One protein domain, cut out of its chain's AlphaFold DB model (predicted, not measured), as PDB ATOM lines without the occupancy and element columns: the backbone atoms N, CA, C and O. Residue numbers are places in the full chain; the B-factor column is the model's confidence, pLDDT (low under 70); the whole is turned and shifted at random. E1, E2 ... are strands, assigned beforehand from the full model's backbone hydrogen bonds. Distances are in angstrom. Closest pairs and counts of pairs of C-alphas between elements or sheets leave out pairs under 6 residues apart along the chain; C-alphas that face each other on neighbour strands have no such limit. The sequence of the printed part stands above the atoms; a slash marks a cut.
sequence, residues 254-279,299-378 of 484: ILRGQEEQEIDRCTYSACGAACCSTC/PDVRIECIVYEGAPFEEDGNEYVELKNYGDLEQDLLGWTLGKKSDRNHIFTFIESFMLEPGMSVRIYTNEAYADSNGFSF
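AT A GLANCE: This is residues 254 to 279 and 299 to 378 of the 484 residues of the protein "Lamin tail domain-containing protein" of Candidatus Atribacteria bacterium (UniProt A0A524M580). With little regular structure, this is a small sandwich: sheet E2 E1 E5 E6 is face to face with sheet E3 E4 E7, both antiparallel, their strands crossed at 39 degrees. The printed part has 106 residues, no named helix and seven strands, E1 to E7 along the chain, holding 34 residues, class all strand. It is compact, with radius of gyration of the C-alphas 13.3 A and spans 37 by 29 by 27 A.

IN THESE COORDINATES: Find C-alpha 254 at (-31.074, -36.185, -17.283), where E1, residues 254 to 256, begins; its sheet adds E2, 262 to 267, E5, 337 to 340, and E6, 347 to 349. Then find E3, 301 to 307, 17.8 A long, E4, 320 to 325, 16.6 A, and E7, 361 to 365, ending at (-39.230, -26.927, -9.130).

HOW THE PARTS SIT: Within hydrogen-bond range you find N 255 and O 264 in hairpin E1 and E2, 3.0 A; N 254 and O 339 between E1 and E5, 2.9 A; N 338 and O 348 in hairpin E5 and E6, 2.9 A; N 304 and O 322 in hairpin E3 and E4, 2.8 A; N 323 and O 362 between E4 and E7, 2.8 A. Between sheets, the closest C-alphas of E2 and E3, Asp 264 and Arg 302, are 5.8 A apart.

THE WHOLE: The farthest C-alphas, Glu 259 and Phe 313, are 40.0 A apart. Across the cut, residues 280 to 298, C-alphas 279 and 299 are 19.2 A apart. Links E3 to E4, E4 to E5 and E6 to E7 are long. Look for pLDDT under 70 at residues 269 to 279 and 310 to 317.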
ATOM      1  N   ILE A 254     -31.142 -34.727 -17.147       92.50
ATOM      2  CA  ILE A 254     -31.074 -36.185 -17.283       92.50
ATOM      3  C   ILE A 254     -32.007 -36.827 -16.261       92.50
ATOM      4  O   ILE A 254     -31.847 -36.605 -15.058       92.50
ATOM      5  N   LEU A 255     -32.919 -37.667 -16.752       95.00
ATOM      6  CA  LEU A 255     -33.799 -38.510 -15.950       95.00
ATOM      7  C   LEU A 255     -33.227 -39.929 -15.882       95.00
ATOM      8  O   LEU A 255     -32.929 -40.536 -16.913       95.00
ATOM      9  N   ARG A 256     -33.085 -40.478 -14.674       95.94
ATOM     10  CA  ARG A 256     -32.620 -41.856 -14.461       95.94
ATOM     11  C   ARG A 256     -33.607 -42.658 -13.629       95.94
ATOM     12  O   ARG A 256     -34.149 -42.152 -12.647       95.94
ATOM     13  N   GLY A 257     -33.793 -43.919 -14.010       94.62
ATOM     14  CA  GLY A 257     -34.622 -44.878 -13.281       94.62
ATOM     15  C   GLY A 257     -33.911 -45.480 -12.063       94.62
ATOM     16  O   GLY A 257     -32.779 -45.122 -11.744       94.62
ATOM     17  N   GLN A 258     -34.563 -46.450 -11.414       90.81
ATOM     18  CA  GLN A 258     -34.063 -47.126 -10.200       90.81
ATOM     19  C   GLN A 258     -32.692 -47.805 -10.357       90.81
ATOM     20  O   GLN A 258     -31.953 -47.922  -9.384       90.81
ATOM     21  N   GLU A 259     -32.343 -48.255 -11.563       91.31
ATOM     22  CA  GLU A 259     -31.066 -48.926 -11.858       91.31
ATOM     23  C   GLU A 259     -29.999 -47.960 -12.407       91.31
ATOM     24  O   GLU A 259     -29.070 -48.381 -13.089       91.31
ATOM     25  N   GLU A 260     -30.156 -46.651 -12.169       87.88
ATOM     26  CA  GLU A 260     -29.314 -45.565 -12.711       87.88
ATOM     27  C   GLU A 260     -29.259 -45.486 -14.247       87.88
ATOM     28  O   GLU A 260     -28.535 -44.661 -14.810       87.88
ATOM     29  N   GLN A 261     -30.056 -46.299 -14.945       93.50
ATOM     30  CA  GLN A 261     -30.195 -46.225 -16.390       93.50
ATOM     31  C   GLN A 261     -30.818 -44.886 -16.787       93.50
ATOM     32  O   GLN A 261     -31.806 -44.442 -16.195       93.50
ATOM     33  N   GLU A 262     -30.222 -44.243 -17.784       93.12
ATOM     34  CA  GLU A 262     -30.772 -43.033 -18.383       93.12
ATOM     35  C   GLU A 262     -32.071 -43.390 -19.107       93.12
ATOM     36  O   GLU A 262     -32.061 -44.198 -20.033       93.12
ATOM     37  N   ILE A 263     -33.182 -42.831 -18.627       93.81
ATOM     38  CA  ILE A 263     -34.513 -43.034 -19.205       93.81
ATOM     39  C   ILE A 263     -34.750 -42.006 -20.301       93.81
ATOM     40  O   ILE A 263     -35.241 -42.352 -21.369       93.81
ATOM     41  N   ASP A 264     -34.375 -40.753 -20.037       91.56
ATOM     42  CA  ASP A 264     -34.557 -39.662 -20.981       91.56
ATOM     43  C   ASP A 264     -33.557 -38.522 -20.737       91.56
ATOM     44  O   ASP A 264     -33.001 -38.364 -19.639       91.56
ATOM     45  N   ARG A 265     -33.350 -37.704 -21.771       90.88
ATOM     46  CA  ARG A 265     -32.582 -36.464 -21.707       90.88
ATOM     47  C   ARG A 265     -33.250 -35.359 -22.506       90.88
ATOM     48  O   ARG A 265     -33.652 -35.547 -23.648       90.88
ATOM     49  N   CYS A 266     -33.249 -34.164 -21.936       86.00
ATOM     50  CA  CYS A 266     -33.722 -32.975 -22.626       86.00
ATOM     51  C   CYS A 266     -32.681 -31.869 -22.521       86.00
ATOM     52  O   CYS A 266     -32.268 -31.490 -21.425       86.00
ATOM     53  N   THR A 267     -32.253 -31.367 -23.674       80.62
ATOM     54  CA  THR A 267     -31.385 -30.195 -23.795       80.62
ATOM     55  C   THR A 267     -32.266 -29.039 -24.246       80.62
ATOM     56  O   THR A 267     -32.842 -29.115 -25.334       80.62
ATOM     57  N   TYR A 268     -32.417 -27.994 -23.429       73.50
ATOM     58  CA  TYR A 268     -33.227 -26.845 -23.839       73.50
ATOM     59  C   TYR A 268     -32.424 -25.998 -24.830       73.50
ATOM     60  O   TYR A 268     -31.439 -25.375 -24.465       73.50
ATOM     61  N   SER A 269     -32.801 -25.976 -26.107       58.50
ATOM     62  CA  SER A 269     -32.332 -24.916 -27.009       58.50
ATOM     63  C   SER A 269     -33.129 -23.642 -26.715       58.50
ATOM     64  O   SER A 269     -34.227 -23.736 -26.174       58.50
ATOM     65  N   ALA A 270     -32.576 -22.465 -27.020       49.38
ATOM     66  CA  ALA A 270     -33.078 -21.129 -26.663       49.38
ATOM     67  C   ALA A 270     -34.446 -20.749 -27.281       49.38
ATOM     68  O   ALA A 270     -34.617 -19.695 -27.893       49.38
ATOM     69  N   CYS A 271     -35.456 -21.597 -27.136       44.41
ATOM     70  CA  CYS A 271     -36.830 -21.246 -27.395       44.41
ATOM     71  C   CYS A 271     -37.384 -20.606 -26.120       44.41
ATOM     72  O   CYS A 271     -37.515 -21.282 -25.105       44.41
ATOM     73  N   GLY A 272     -37.670 -19.301 -26.173       47.97
ATOM     74  CA  GLY A 272     -38.093 -18.515 -25.008       47.97
ATOM     75  C   GLY A 272     -39.323 -19.061 -24.271       47.97
ATOM     76  O   GLY A 272     -39.951 -20.017 -24.723       47.97
ATOM     77  N   ALA A 273     -39.686 -18.390 -23.171       48.91
ATOM     78  CA  ALA A 273     -40.652 -18.740 -22.107       48.91
ATOM     79  C   ALA A 273     -42.018 -19.388 -22.475       48.91
ATOM     80  O   ALA A 273     -42.805 -19.706 -21.588       48.91
ATOM     81  N   ALA A 274     -42.338 -19.587 -23.753       48.00
ATOM     82  CA  ALA A 274     -43.536 -20.260 -24.248       48.00
ATOM     83  C   ALA A 274     -43.289 -21.642 -24.898       48.00
ATOM     84  O   ALA A 274     -44.257 -22.276 -25.326       48.00
ATOM     85  N   CYS A 275     -42.048 -22.129 -25.017       47.56
ATOM     86  CA  CYS A 275     -41.783 -23.376 -25.740       47.56
ATOM     87  C   CYS A 275     -41.842 -24.631 -24.860       47.56
ATOM     88  O   CYS A 275     -40.830 -25.162 -24.419       47.56
ATOM     89  N   CYS A 276     -43.053 -25.170 -24.721       51.19
ATOM     90  CA  CYS A 276     -43.288 -26.584 -24.405       51.19
ATOM     91  C   CYS A 276     -43.317 -27.482 -25.659       51.19
ATOM     92  O   CYS A 276     -43.837 -28.593 -25.597       51.19
ATOM     93  N   SER A 277     -42.824 -27.047 -26.824       43.00
ATOM     94  CA  SER A 277     -42.805 -27.916 -28.007       43.00
ATOM     95  C   SER A 277     -41.417 -28.511 -28.229       43.00
ATOM     96  O   SER A 277     -40.585 -27.915 -28.911       43.00
ATOM     97  N   THR A 278     -41.255 -29.709 -27.657       49.53
ATOM     98  CA  THR A 278     -40.296 -30.780 -27.979       49.53
ATOM     99  C   THR A 278     -38.813 -30.499 -27.734       49.53
ATOM    100  O   THR A 278     -38.180 -29.722 -28.446       49.53
ATOM    101  N   CYS A 279     -38.240 -31.234 -26.777       51.81
ATOM    102  CA  CYS A 279     -36.804 -31.480 -26.668       51.81
ATOM    103  C   CYS A 279     -36.263 -31.904 -28.043       51.81
ATOM    104  O   CYS A 279     -36.724 -32.885 -28.625       51.81
ATOM    105  N   PRO A 299     -45.277 -48.400 -19.501       95.69
ATOM    106  CA  PRO A 299     -45.052 -47.030 -19.046       95.69
ATOM    107  C   PRO A 299     -44.038 -46.327 -19.963       95.69
ATOM    108  O   PRO A 299     -43.139 -46.976 -20.499       95.69
ATOM    109  N   ASP A 300     -44.160 -45.008 -20.122       95.75
ATOM    110  CA  ASP A 300     -43.257 -44.196 -20.949       95.75
ATOM    111  C   ASP A 300     -43.102 -42.801 -20.331       95.75
ATOM    112  O   ASP A 300     -43.823 -41.863 -20.666       95.75
ATOM    113  N   VAL A 301     -42.207 -42.682 -19.348       96.31
ATOM    114  CA  VAL A 301     -41.968 -41.422 -18.633       96.31
ATOM    115  C   VAL A 301     -40.851 -40.643 -19.310       96.31
ATOM    116  O   VAL A 301     -39.730 -41.134 -19.414       96.31
ATOM    117  N   ARG A 302     -41.152 -39.404 -19.699       95.25
ATOM    118  CA  ARG A 302     -40.244 -38.514 -20.426       95.25
ATOM    119  C   ARG A 302     -40.160 -37.143 -19.777       95.25
ATOM    120  O   ARG A 302     -41.052 -36.749 -19.022       95.25
ATOM    121  N   ILE A 303     -39.097 -36.413 -20.087       95.00
ATOM    122  CA  ILE A 303     -38.969 -34.991 -19.792       95.00
ATOM    123  C   ILE A 303     -39.786 -34.232 -20.846       95.00
ATOM    124  O   ILE A 303     -39.386 -34.132 -22.001       95.00
ATOM    125  N   GLU A 304     -40.936 -33.695 -20.441       92.81
ATOM    126  CA  GLU A 304     -41.830 -32.920 -21.311       92.81
ATOM    127  C   GLU A 304     -41.198 -31.574 -21.672       92.81
ATOM    128  O   GLU A 304     -41.152 -31.170 -22.837       92.81
ATOM    129  N   CYS A 305     -40.736 -30.851 -20.649       89.81
ATOM    130  CA  CYS A 305     -40.154 -29.530 -20.809       89.81
ATOM    131  C   CYS A 305     -39.262 -29.143 -19.628       89.81
ATOM    132  O   CYS A 305     -39.364 -29.680 -18.522       89.81
ATOM    133  N   ILE A 306     -38.400 -28.162 -19.890       89.19
ATOM    134  CA  ILE A 306     -37.603 -27.453 -18.893       89.19
ATOM    135  C   ILE A 306     -37.980 -25.978 -19.019       89.19
ATOM    136  O   ILE A 306     -37.826 -25.389 -20.089       89.19
ATOM    137  N   VAL A 307     -38.478 -25.386 -17.939       87.75
ATOM    138  CA  VAL A 307     -38.722 -23.947 -17.832       87.75
ATOM    139  C   VAL A 307     -37.598 -23.366 -16.994       87.75
ATOM    140  O   VAL A 307     -37.513 -23.652 -15.805       87.75
ATOM    141  N   TYR A 308     -36.726 -22.594 -17.640       82.31
ATOM    142  CA  TYR A 308     -35.543 -21.998 -17.020       82.31
ATOM    143  C   TYR A 308     -35.789 -20.532 -16.627       82.31
ATOM    144  O   TYR A 308     -35.417 -20.126 -15.542       82.31
ATOM    145  N   GLU A 309     -36.536 -19.756 -17.417       73.69
ATOM    146  CA  GLU A 309     -36.920 -18.389 -17.039       73.69
ATOM    147  C   GLU A 309     -38.214 -18.367 -16.214       73.69
ATOM    148  O   GLU A 309     -39.309 -18.602 -16.736       73.69
ATOM    149  N   GLY A 310     -38.102 -18.018 -14.930       61.75
ATOM    150  CA  GLY A 310     -39.253 -17.578 -14.143       61.75
ATOM    151  C   GLY A 310     -39.913 -16.356 -14.797       61.75
ATOM    152  O   GLY A 310     -39.247 -15.520 -15.409       61.75
ATOM    153  N   ALA A 311     -41.243 -16.238 -14.709       55.00
ATOM    154  CA  ALA A 311     -41.934 -15.053 -15.211       55.00
ATOM    155  C   ALA A 311     -41.296 -13.779 -14.605       55.00
ATOM    156  O   ALA A 311     -41.064 -13.760 -13.400       55.00
ATOM    157  N   PRO A 312     -41.061 -12.701 -15.385       50.09
ATOM    158  CA  PRO A 312     -40.171 -11.572 -15.043       50.09
ATOM    159  C   PRO A 312     -40.567 -10.719 -13.818       50.09
ATOM    160  O   PRO A 312     -39.991  -9.657 -13.585       50.09
ATOM    161  N   PHE A 313     -41.569 -11.141 -13.051       50.22
ATOM    162  CA  PHE A 313     -42.087 -10.455 -11.871       50.22
ATOM    163  C   PHE A 313     -42.296 -11.374 -10.662       50.22
ATOM    164  O   PHE A 313     -42.743 -10.889  -9.623       50.22
ATOM    165  N   GLU A 314     -41.990 -12.662 -10.781       53.22
ATOM    166  CA  GLU A 314     -42.003 -13.604  -9.665       53.22
ATOM    167  C   GLU A 314     -40.549 -14.008  -9.399       53.22
ATOM    168  O   GLU A 314     -39.771 -14.154 -10.338       53.22
ATOM    169  N   GLU A 315     -40.167 -14.059  -8.121       56.75
ATOM    170  CA  GLU A 315     -38.825 -14.438  -7.657       56.75
ATOM    171  C   GLU A 315     -38.359 -15.726  -8.366       56.75
ATOM    172  O   GLU A 315     -39.199 -16.526  -8.782       56.75
ATOM    173  N   ASP A 316     -37.045 -15.933  -8.501       56.62
ATOM    174  CA  ASP A 316     -36.368 -16.996  -9.281       56.62
ATOM    175  C   ASP A 316     -36.796 -18.461  -8.963       56.62
ATOM    176  O   ASP A 316     -36.209 -19.421  -9.451       56.62
ATOM    177  N   GLY A 317     -37.840 -18.679  -8.161       60.78
ATOM    178  CA  GLY A 317     -38.395 -19.970  -7.760       60.78
ATOM    179  C   GLY A 317     -39.379 -20.634  -8.734       60.78
ATOM    180  O   GLY A 317     -39.909 -21.691  -8.396       60.78
ATOM    181  N   ASN A 318     -39.636 -20.066  -9.916       76.88
ATOM    182  CA  ASN A 318     -40.595 -20.624 -10.885       76.88
ATOM    183  C   ASN A 318     -39.975 -21.508 -11.975       76.88
ATOM    184  O   ASN A 318     -40.686 -21.946 -12.882       76.88
ATOM    185  N   GLU A 319     -38.677 -21.781 -11.905       88.75
ATOM    186  CA  GLU A 319     -38.042 -22.731 -12.812       88.75
ATOM    187  C   GLU A 319     -38.430 -24.162 -12.437       88.75
ATOM    188  O   GLU A 319     -38.477 -24.517 -11.254       88.75
ATOM    189  N   TYR A 320     -38.688 -25.002 -13.436       92.06
ATOM    190  CA  TYR A 320     -39.033 -26.400 -13.207       92.06
ATOM    191  C   TYR A 320     -38.711 -27.298 -14.396       92.06
ATOM    192  O   TYR A 320     -38.612 -26.861 -15.540       92.06
ATOM    193  N   VAL A 321     -38.635 -28.596 -14.117       93.44
ATOM    194  CA  VAL A 321     -38.710 -29.657 -15.125       93.44
ATOM    195  C   VAL A 321     -40.055 -30.346 -14.995       93.44
ATOM    196  O   VAL A 321     -40.451 -30.722 -13.892       93.44
ATOM    197  N   GLU A 322     -40.767 -30.513 -16.104       94.88
ATOM    198  CA  GLU A 322     -41.999 -31.297 -16.144       94.88
ATOM    199  C   GLU A 322     -41.698 -32.697 -16.682       94.88
ATOM    200  O   GLU A 322     -41.136 -32.850 -17.766       94.88
ATOM    201  N   LEU A 323     -42.066 -33.721 -15.915       96.19
ATOM    202  CA  LEU A 323     -42.076 -35.109 -16.364       96.19
ATOM    203  C   LEU A 323     -43.501 -35.508 -16.712       96.19
ATOM    204  O   LEU A 323     -44.438 -35.118 -16.011       96.19
ATOM    205  N   LYS A 324     -43.659 -36.333 -17.742       96.56
ATOM    206  CA  LYS A 324     -44.965 -36.821 -18.181       96.56
ATOM    207  C   LYS A 324     -44.901 -38.278 -18.586       96.56
ATOM    208  O   LYS A 324     -43.937 -38.708 -19.214       96.56
ATOM    209  N   ASN A 325     -45.939 -39.027 -18.231       97.25
ATOM    210  CA  ASN A 325     -46.094 -40.407 -18.665       97.25
ATOM    211  C   ASN A 325     -46.940 -40.461 -19.945       97.25
ATOM    212  O   ASN A 325     -48.147 -40.236 -19.912       97.25
ATOM    213  N   TYR A 326     -46.294 -40.749 -21.068       95.94
ATOM    214  CA  TYR A 326     -46.908 -40.967 -22.375       95.94
ATOM    215  C   TYR A 326     -47.432 -42.389 -22.579       95.94
ATOM    216  O   TYR A 326     -48.127 -42.641 -23.562       95.94
ATOM    217  N   GLY A 327     -47.098 -43.303 -21.668       95.50
ATOM    218  CA  GLY A 327     -47.433 -44.712 -21.771       95.50
ATOM    219  C   GLY A 327     -48.857 -45.019 -21.327       95.50
ATOM    220  O   GLY A 327     -49.576 -44.171 -20.797       95.50
ATOM    221  N   ASP A 328     -49.237 -46.283 -21.492       95.81
ATOM    222  CA  ASP A 328     -50.578 -46.785 -21.169       95.81
ATOM    223  C   ASP A 328     -50.671 -47.396 -19.758       95.81
ATOM    224  O   ASP A 328     -51.758 -47.774 -19.309       95.81
ATOM    225  N   LEU A 329     -49.543 -47.506 -19.046       97.25
ATOM    226  CA  LEU A 329     -49.462 -47.990 -17.665       97.25
ATOM    227  C   LEU A 329     -48.900 -46.928 -16.721       97.25
ATOM    228  O   LEU A 329     -48.070 -46.109 -17.108       97.25
ATOM    229  N   GLU A 330     -49.330 -46.978 -15.460       97.75
ATOM    230  CA  GLU A 330     -48.760 -46.171 -14.378       97.75
ATOM    231  C   GLU A 330     -47.298 -46.551 -14.083       97.75
ATOM    232  O   GLU A 330     -46.900 -47.707 -14.242       97.75
ATOM    233  N   GLN A 331     -46.508 -45.582 -13.614       98.00
ATOM    234  CA  GLN A 331     -45.106 -45.779 -13.236       98.00
ATOM    235  C   GLN A 331     -44.851 -45.263 -11.815       98.00
ATOM    236  O   GLN A 331     -45.089 -44.090 -11.539       98.00
ATOM    237  N   ASP A 332     -44.321 -46.113 -10.927       98.06
ATOM    238  CA  ASP A 332     -43.792 -45.660  -9.631       98.06
ATOM    239  C   ASP A 332     -42.415 -45.016  -9.833       98.06
ATOM    240  O   ASP A 332     -41.498 -45.656 -10.365       98.06
ATOM    241  N   LEU A 333     -42.270 -43.762  -9.413       97.69
ATOM    242  CA  LEU A 333     -41.022 -43.013  -9.506       97.69
ATOM    243  C   LEU A 333     -40.103 -43.200  -8.290       97.69
ATOM    244  O   LEU A 333     -39.021 -42.623  -8.288       97.69
ATOM    245  N   LEU A 334     -40.456 -44.004  -7.276       98.00
ATOM    246  CA  LEU A 334     -39.586 -44.249  -6.114       98.00
ATOM    247  C   LEU A 334     -38.152 -44.598  -6.541       98.00
ATOM    248  O   LEU A 334     -37.928 -45.571  -7.260       98.00
ATOM    249  N   GLY A 335     -37.169 -43.836  -6.067       97.12
ATOM    250  CA  GLY A 335     -35.747 -44.028  -6.358       97.12
ATOM    251  C   GLY A 335     -35.273 -43.485  -7.711       97.12
ATOM    252  O   GLY A 335     -34.079 -43.565  -7.988       97.12
ATOM    253  N   TRP A 336     -36.156 -42.923  -8.541       98.19
ATOM    254  CA  TRP A 336     -35.747 -42.213  -9.753       98.19
ATOM    255  C   TRP A 336     -35.023 -40.919  -9.387       98.19
ATOM    256  O   TRP A 336     -35.301 -40.307  -8.349       98.19
ATOM    257  N   THR A 337     -34.108 -40.497 -10.260       97.44
ATOM    258  CA  THR A 337     -33.329 -39.272 -10.069       97.44
ATOM    259  C   THR A 337     -33.430 -38.335 -11.262       97.44
ATOM    260  O   THR A 337     -33.481 -38.769 -12.414       97.44
ATOM    261  N   LEU A 338     -33.432 -37.038 -10.974       96.25
ATOM    262  CA  LEU A 338     -33.402 -35.961 -11.952       96.25
ATOM    263  C   LEU A 338     -32.259 -35.014 -11.595       96.25
ATOM    264  O   LEU A 338     -32.155 -34.561 -10.458       96.25
ATOM    265  N   GLY A 339     -31.402 -34.697 -12.560       93.12
ATOM    266  CA  GLY A 339     -30.304 -33.767 -12.328       93.12
ATOM    267  C   GLY A 339     -29.757 -33.159 -13.608       93.12
ATOM    268  O   GLY A 339     -30.075 -33.583 -14.723       93.12
ATOM    269  N   LYS A 340     -28.899 -32.163 -13.429       89.38
ATOM    270  CA  LYS A 340     -28.211 -31.468 -14.513       89.38
ATOM    271  C   LYS A 340     -27.017 -32.295 -15.000       89.38
ATOM    272  O   LYS A 340     -26.232 -32.809 -14.213       89.38
ATOM    273  N   LYS A 341     -26.831 -32.432 -16.315       85.19
ATOM    274  CA  LYS A 341     -25.729 -33.232 -16.887       85.19
ATOM    275  C   LYS A 341     -24.346 -32.728 -16.474       85.19
ATOM    276  O   LYS A 341     -23.447 -33.535 -16.238       85.19
ATOM    277  N   SER A 342     -24.171 -31.411 -16.441       79.12
ATOM    278  CA  SER A 342     -22.903 -30.760 -16.110       79.12
ATOM    279  C   SER A 342     -22.658 -30.637 -14.608       79.12
ATOM    280  O   SER A 342     -21.538 -30.316 -14.219       79.12
ATOM    281  N   ASP A 343     -23.665 -30.897 -13.772       79.88
ATOM    282  CA  ASP A 343     -23.589 -30.696 -12.332       79.88
ATOM    283  C   ASP A 343     -24.113 -31.916 -11.575       79.88
ATOM    284  O   ASP A 343     -25.300 -32.239 -11.583       79.88
ATOM    285  N   ARG A 344     -23.192 -32.603 -10.902       78.56
ATOM    286  CA  ARG A 344     -23.495 -33.803 -10.115       78.56
ATOM    287  C   ARG A 344     -23.917 -33.494  -8.681       78.56
ATOM    288  O   ARG A 344     -24.280 -34.423  -7.969       78.56
ATOM    289  N   ASN A 345     -23.854 -32.235  -8.252       83.12
ATOM    290  CA  ASN A 345     -24.149 -31.850  -6.874       83.12
ATOM    291  C   ASN A 345     -25.644 -31.608  -6.642       83.12
ATOM    292  O   ASN A 345     -26.115 -31.752  -5.516       83.12
ATOM    293  N   HIS A 346     -26.400 -31.306  -7.700       88.25
ATOM    294  CA  HIS A 346     -27.834 -31.041  -7.628       88.25
ATOM    295  C   HIS A 346     -28.623 -32.175  -8.292       88.25
ATOM    296  O   HIS A 346     -28.924 -32.151  -9.487       88.25
ATOM    297  N   ILE A 347     -28.930 -33.199  -7.493       94.06
ATOM    298  CA  ILE A 347     -29.727 -34.360  -7.899       94.06
ATOM    299  C   ILE A 347     -30.975 -34.422  -7.020       94.06
ATOM    300  O   ILE A 347     -30.880 -34.575  -5.803       94.06
ATOM    301  N   PHE A 348     -32.145 -34.327  -7.645       95.88
ATOM    302  CA  PHE A 348     -33.419 -34.618  -7.010       95.88
ATOM    303  C   PHE A 348     -33.670 -36.124  -7.061       95.88
ATOM    304  O   PHE A 348     -33.503 -36.743  -8.111       95.88
ATOM    305  N   THR A 349     -34.113 -36.696  -5.943       97.12
ATOM    306  CA  THR A 349     -34.452 -38.117  -5.834       97.12
ATOM    307  C   THR A 349     -35.859 -38.260  -5.281       97.12
ATOM    308  O   THR A 349     -36.171 -37.720  -4.218       97.12
ATOM    309  N   PHE A 350     -36.693 -39.052  -5.949       97.38
ATOM    310  CA  PHE A 350     -37.994 -39.448  -5.417       97.38
ATOM    311  C   PHE A 350     -37.796 -40.413  -4.237       97.38
ATOM    312  O   PHE A 350     -37.528 -41.598  -4.422       97.38
ATOM    313  N   ILE A 351     -37.880 -39.902  -3.006       96.38
ATOM    314  CA  ILE A 351     -37.664 -40.691  -1.776       96.38
ATOM    315  C   ILE A 351     -38.918 -41.423  -1.280       96.38
ATOM    316  O   ILE A 351     -38.819 -42.330  -0.453       96.38
ATOM    317  N   GLU A 352     -40.089 -41.037  -1.781       95.94
ATOM    318  CA  GLU A 352     -41.378 -41.658  -1.489       95.94
ATOM    319  C   GLU A 352     -41.993 -42.201  -2.781       95.94
ATOM    320  O   GLU A 352     -41.673 -41.736  -3.876       95.94
ATOM    321  N   SER A 353     -42.850 -43.218  -2.647       97.38
ATOM    322  CA  SER A 353     -43.568 -43.792  -3.788       97.38
ATOM    323  C   SER A 353     -44.502 -42.746  -4.381       97.38
ATOM    324  O   SER A 353     -45.311 -42.146  -3.668       97.38
ATOM    325  N   PHE A 354     -44.363 -42.528  -5.686       97.44
ATOM    326  CA  PHE A 354     -45.160 -41.575  -6.443       97.44
ATOM    327  C   PHE A 354     -45.578 -42.227  -7.756       97.44
ATOM    328  O   PHE A 354     -44.752 -42.453  -8.638       97.44
ATOM    329  N   MET A 355     -46.869 -42.538  -7.860       98.06
ATOM    330  CA  MET A 355     -47.455 -43.178  -9.033       98.06
ATOM    331  C   MET A 355     -47.814 -42.118 -10.074       98.06
ATOM    332  O   MET A 355     -48.733 -41.329  -9.861       98.06
ATOM    333  N   LEU A 356     -47.099 -42.107 -11.199       97.56
ATOM    334  CA  LEU A 356     -47.391 -41.243 -12.338       97.56
ATOM    335  C   LEU A 356     -48.327 -41.979 -13.312       97.56
ATOM    336  O   LEU A 356     -47.896 -42.863 -14.058       97.56
ATOM    337  N   GLU A 357     -49.618 -41.638 -13.276       98.25
ATOM    338  CA  GLU A 357     -50.661 -42.247 -14.119       98.25
ATOM    339  C   GLU A 357     -50.463 -41.939 -15.621       98.25
ATOM    340  O   GLU A 357     -49.834 -40.933 -15.967       98.25
ATOM    341  N   PRO A 358     -51.025 -42.755 -16.537       98.00
ATOM    342  CA  PRO A 358     -51.060 -42.453 -17.969       98.00
ATOM    343  C   PRO A 358     -51.588 -41.043 -18.273       98.00
ATOM    344  O   PRO A 358     -52.690 -40.668 -17.866       98.00
ATOM    345  N   GLY A 359     -50.803 -40.252 -19.005       96.31
ATOM    346  CA  GLY A 359     -51.117 -38.869 -19.369       96.31
ATOM    347  C   GLY A 359     -50.938 -37.837 -18.248       96.31
ATOM    348  O   GLY A 359     -51.167 -36.649 -18.490       96.31
ATOM    349  N   MET A 360     -50.541 -38.251 -17.040       97.12
ATOM    350  CA  MET A 360     -50.273 -37.351 -15.920       97.12
ATOM    351  C   MET A 360     -48.904 -36.679 -16.076       97.12
ATOM    352  O   MET A 360     -47.942 -37.308 -16.524       97.12
ATOM    353  N   SER A 361     -48.822 -35.416 -15.646       96.75
ATOM    354  CA  SER A 361     -47.566 -34.679 -15.499       96.75
ATOM    355  C   SER A 361     -47.256 -34.396 -14.027       96.75
ATOM    356  O   SER A 361     -48.159 -34.223 -13.199       96.75
ATOM    357  N   VAL A 362     -45.966 -34.298 -13.723       97.12
ATOM    358  CA  VAL A 362     -45.413 -33.875 -12.434       97.12
ATOM    359  C   VAL A 362     -44.313 -32.845 -12.674       97.12
ATOM    360  O   VAL A 362     -43.494 -33.012 -13.575       97.12
ATOM    361  N   ARG A 363     -44.283 -31.776 -11.874       96.00
ATOM    362  CA  ARG A 363     -43.246 -30.736 -11.956       96.00
ATOM    363  C   ARG A 363     -42.262 -30.840 -10.809       96.00
ATOM    364  O   ARG A 363     -42.665 -31.059  -9.673       96.00
ATOM    365  N   ILE A 364     -40.984 -30.645 -11.098       95.94
ATOM    366  CA  ILE A 364     -39.923 -30.563 -10.101       95.94
ATOM    367  C   ILE A 364     -39.321 -29.164 -10.199       95.94
ATOM    368  O   ILE A 364     -38.642 -28.851 -11.176       95.94
ATOM    369  N   TYR A 365     -39.621 -28.331  -9.207       94.25
ATOM    370  CA  TYR A 365     -39.230 -26.927  -9.130       94.25
ATOM    371  C   TYR A 365     -37.847 -26.749  -8.512       94.25
ATOM    372  O   TYR A 365     -37.413 -27.569  -7.704       94.25
ATOM    373  N   THR A 366     -37.175 -25.649  -8.836       92.06
ATOM    374  CA  THR A 366     -35.892 -25.301  -8.214       92.06
ATOM    375  C   THR A 366     -36.044 -25.029  -6.709       92.06
ATOM    376  O   THR A 366     -35.318 -25.624  -5.911       92.06
ATOM    377  N   ASN A 367     -37.021 -24.204  -6.304       91.25
ATOM    378  CA  ASN A 367     -37.139 -23.714  -4.922       91.25
ATOM    379  C   ASN A 367     -38.379 -24.229  -4.171       91.25
ATOM    380  O   ASN A 367     -38.255 -24.972  -3.192       91.25
ATOM    381  N   GLU A 368     -39.587 -23.903  -4.636       90.94
ATOM    382  CA  GLU A 368     -40.831 -24.215  -3.919       90.94
ATOM    383  C   GLU A 368     -41.737 -25.169  -4.705       90.94
ATOM    384  O   GLU A 368     -41.890 -25.062  -5.917       90.94
ATOM    385  N   ALA A 369     -42.354 -26.118  -3.998       91.06
ATOM    386  CA  ALA A 369     -43.281 -27.083  -4.578       91.06
ATOM    387  C   ALA A 369     -44.724 -26.559  -4.547       91.06
ATOM    388  O   ALA A 369     -45.206 -26.111  -3.503       91.06
ATOM    389  N   TYR A 370     -45.446 -26.710  -5.659       90.69
ATOM    390  CA  TYR A 370     -46.838 -26.279  -5.785       90.69
ATOM    391  C   TYR A 370     -47.805 -27.468  -5.873       90.69
ATOM    392  O   TYR A 370     -47.633 -28.398  -6.662       90.69
ATOM    393  N   ALA A 371     -48.844 -27.456  -5.035       90.19
ATOM    394  CA  ALA A 371     -49.767 -28.586  -4.898       90.19
ATOM    395  C   ALA A 371     -50.671 -28.802  -6.127       90.19
ATOM    396  O   ALA A 371     -51.128 -29.917  -6.363       90.19
ATOM    397  N   ASP A 372     -50.944 -27.755  -6.904       90.56
ATOM    398  CA  ASP A 372     -51.780 -27.802  -8.108       90.56
ATOM    399  C   ASP A 372     -51.092 -28.482  -9.302       90.56
ATOM    400  O   ASP A 372     -51.778 -28.976 -10.196       90.56
ATOM    401  N   SER A 373     -49.762 -28.577  -9.291       87.88
ATOM    402  CA  SER A 373     -48.964 -29.252 -10.320       87.88
ATOM    403  C   SER A 373     -48.434 -30.629  -9.898       87.88
ATOM    404  O   SER A 373     -47.503 -31.138 -10.525       87.88
ATOM    405  N   ASN A 374     -48.943 -31.193  -8.794       92.56
ATOM    406  CA  ASN A 374     -48.333 -32.338  -8.101       92.56
ATOM    407  C   ASN A 374     -46.837 -32.108  -7.808       92.56
ATOM    408  O   ASN A 374     -46.037 -33.031  -7.900       92.56
ATOM    409  N   GLY A 375     -46.453 -30.857  -7.546       92.38
ATOM    410  CA  GLY A 375     -45.070 -30.413  -7.601       92.38
ATOM    411  C   GLY A 375     -44.177 -31.009  -6.516       92.38
ATOM    412  O   GLY A 375     -44.588 -31.174  -5.369       92.38
ATOM    413  N   PHE A 376     -42.926 -31.248  -6.883       96.62
ATOM    414  CA  PHE A 376     -41.798 -31.483  -5.989       96.62
ATOM    415  C   PHE A 376     -40.808 -30.325  -6.103       96.62
ATOM    416  O   PHE A 376     -40.954 -29.469  -6.973       96.62
ATOM    417  N   SER A 377     -39.795 -30.292  -5.239       94.94
ATOM    418  CA  SER A 377     -38.755 -29.269  -5.306       94.94
ATOM    419  C   SER A 377     -37.367 -29.813  -4.972       94.94
ATOM    420  O   SER A 377     -37.244 -30.714  -4.138       94.94
ATOM    421  N   PHE A 378     -36.334 -29.231  -5.589       93.06
ATOM    422  CA  PHE A 378     -34.935 -29.386  -5.178       93.06
ATOM    423  C   PHE A 378     -34.637 -28.674  -3.845       93.06
ATOM    424  O   PHE A 378     -33.710 -29.071  -3.140       93.06
TER     425      PHE A 378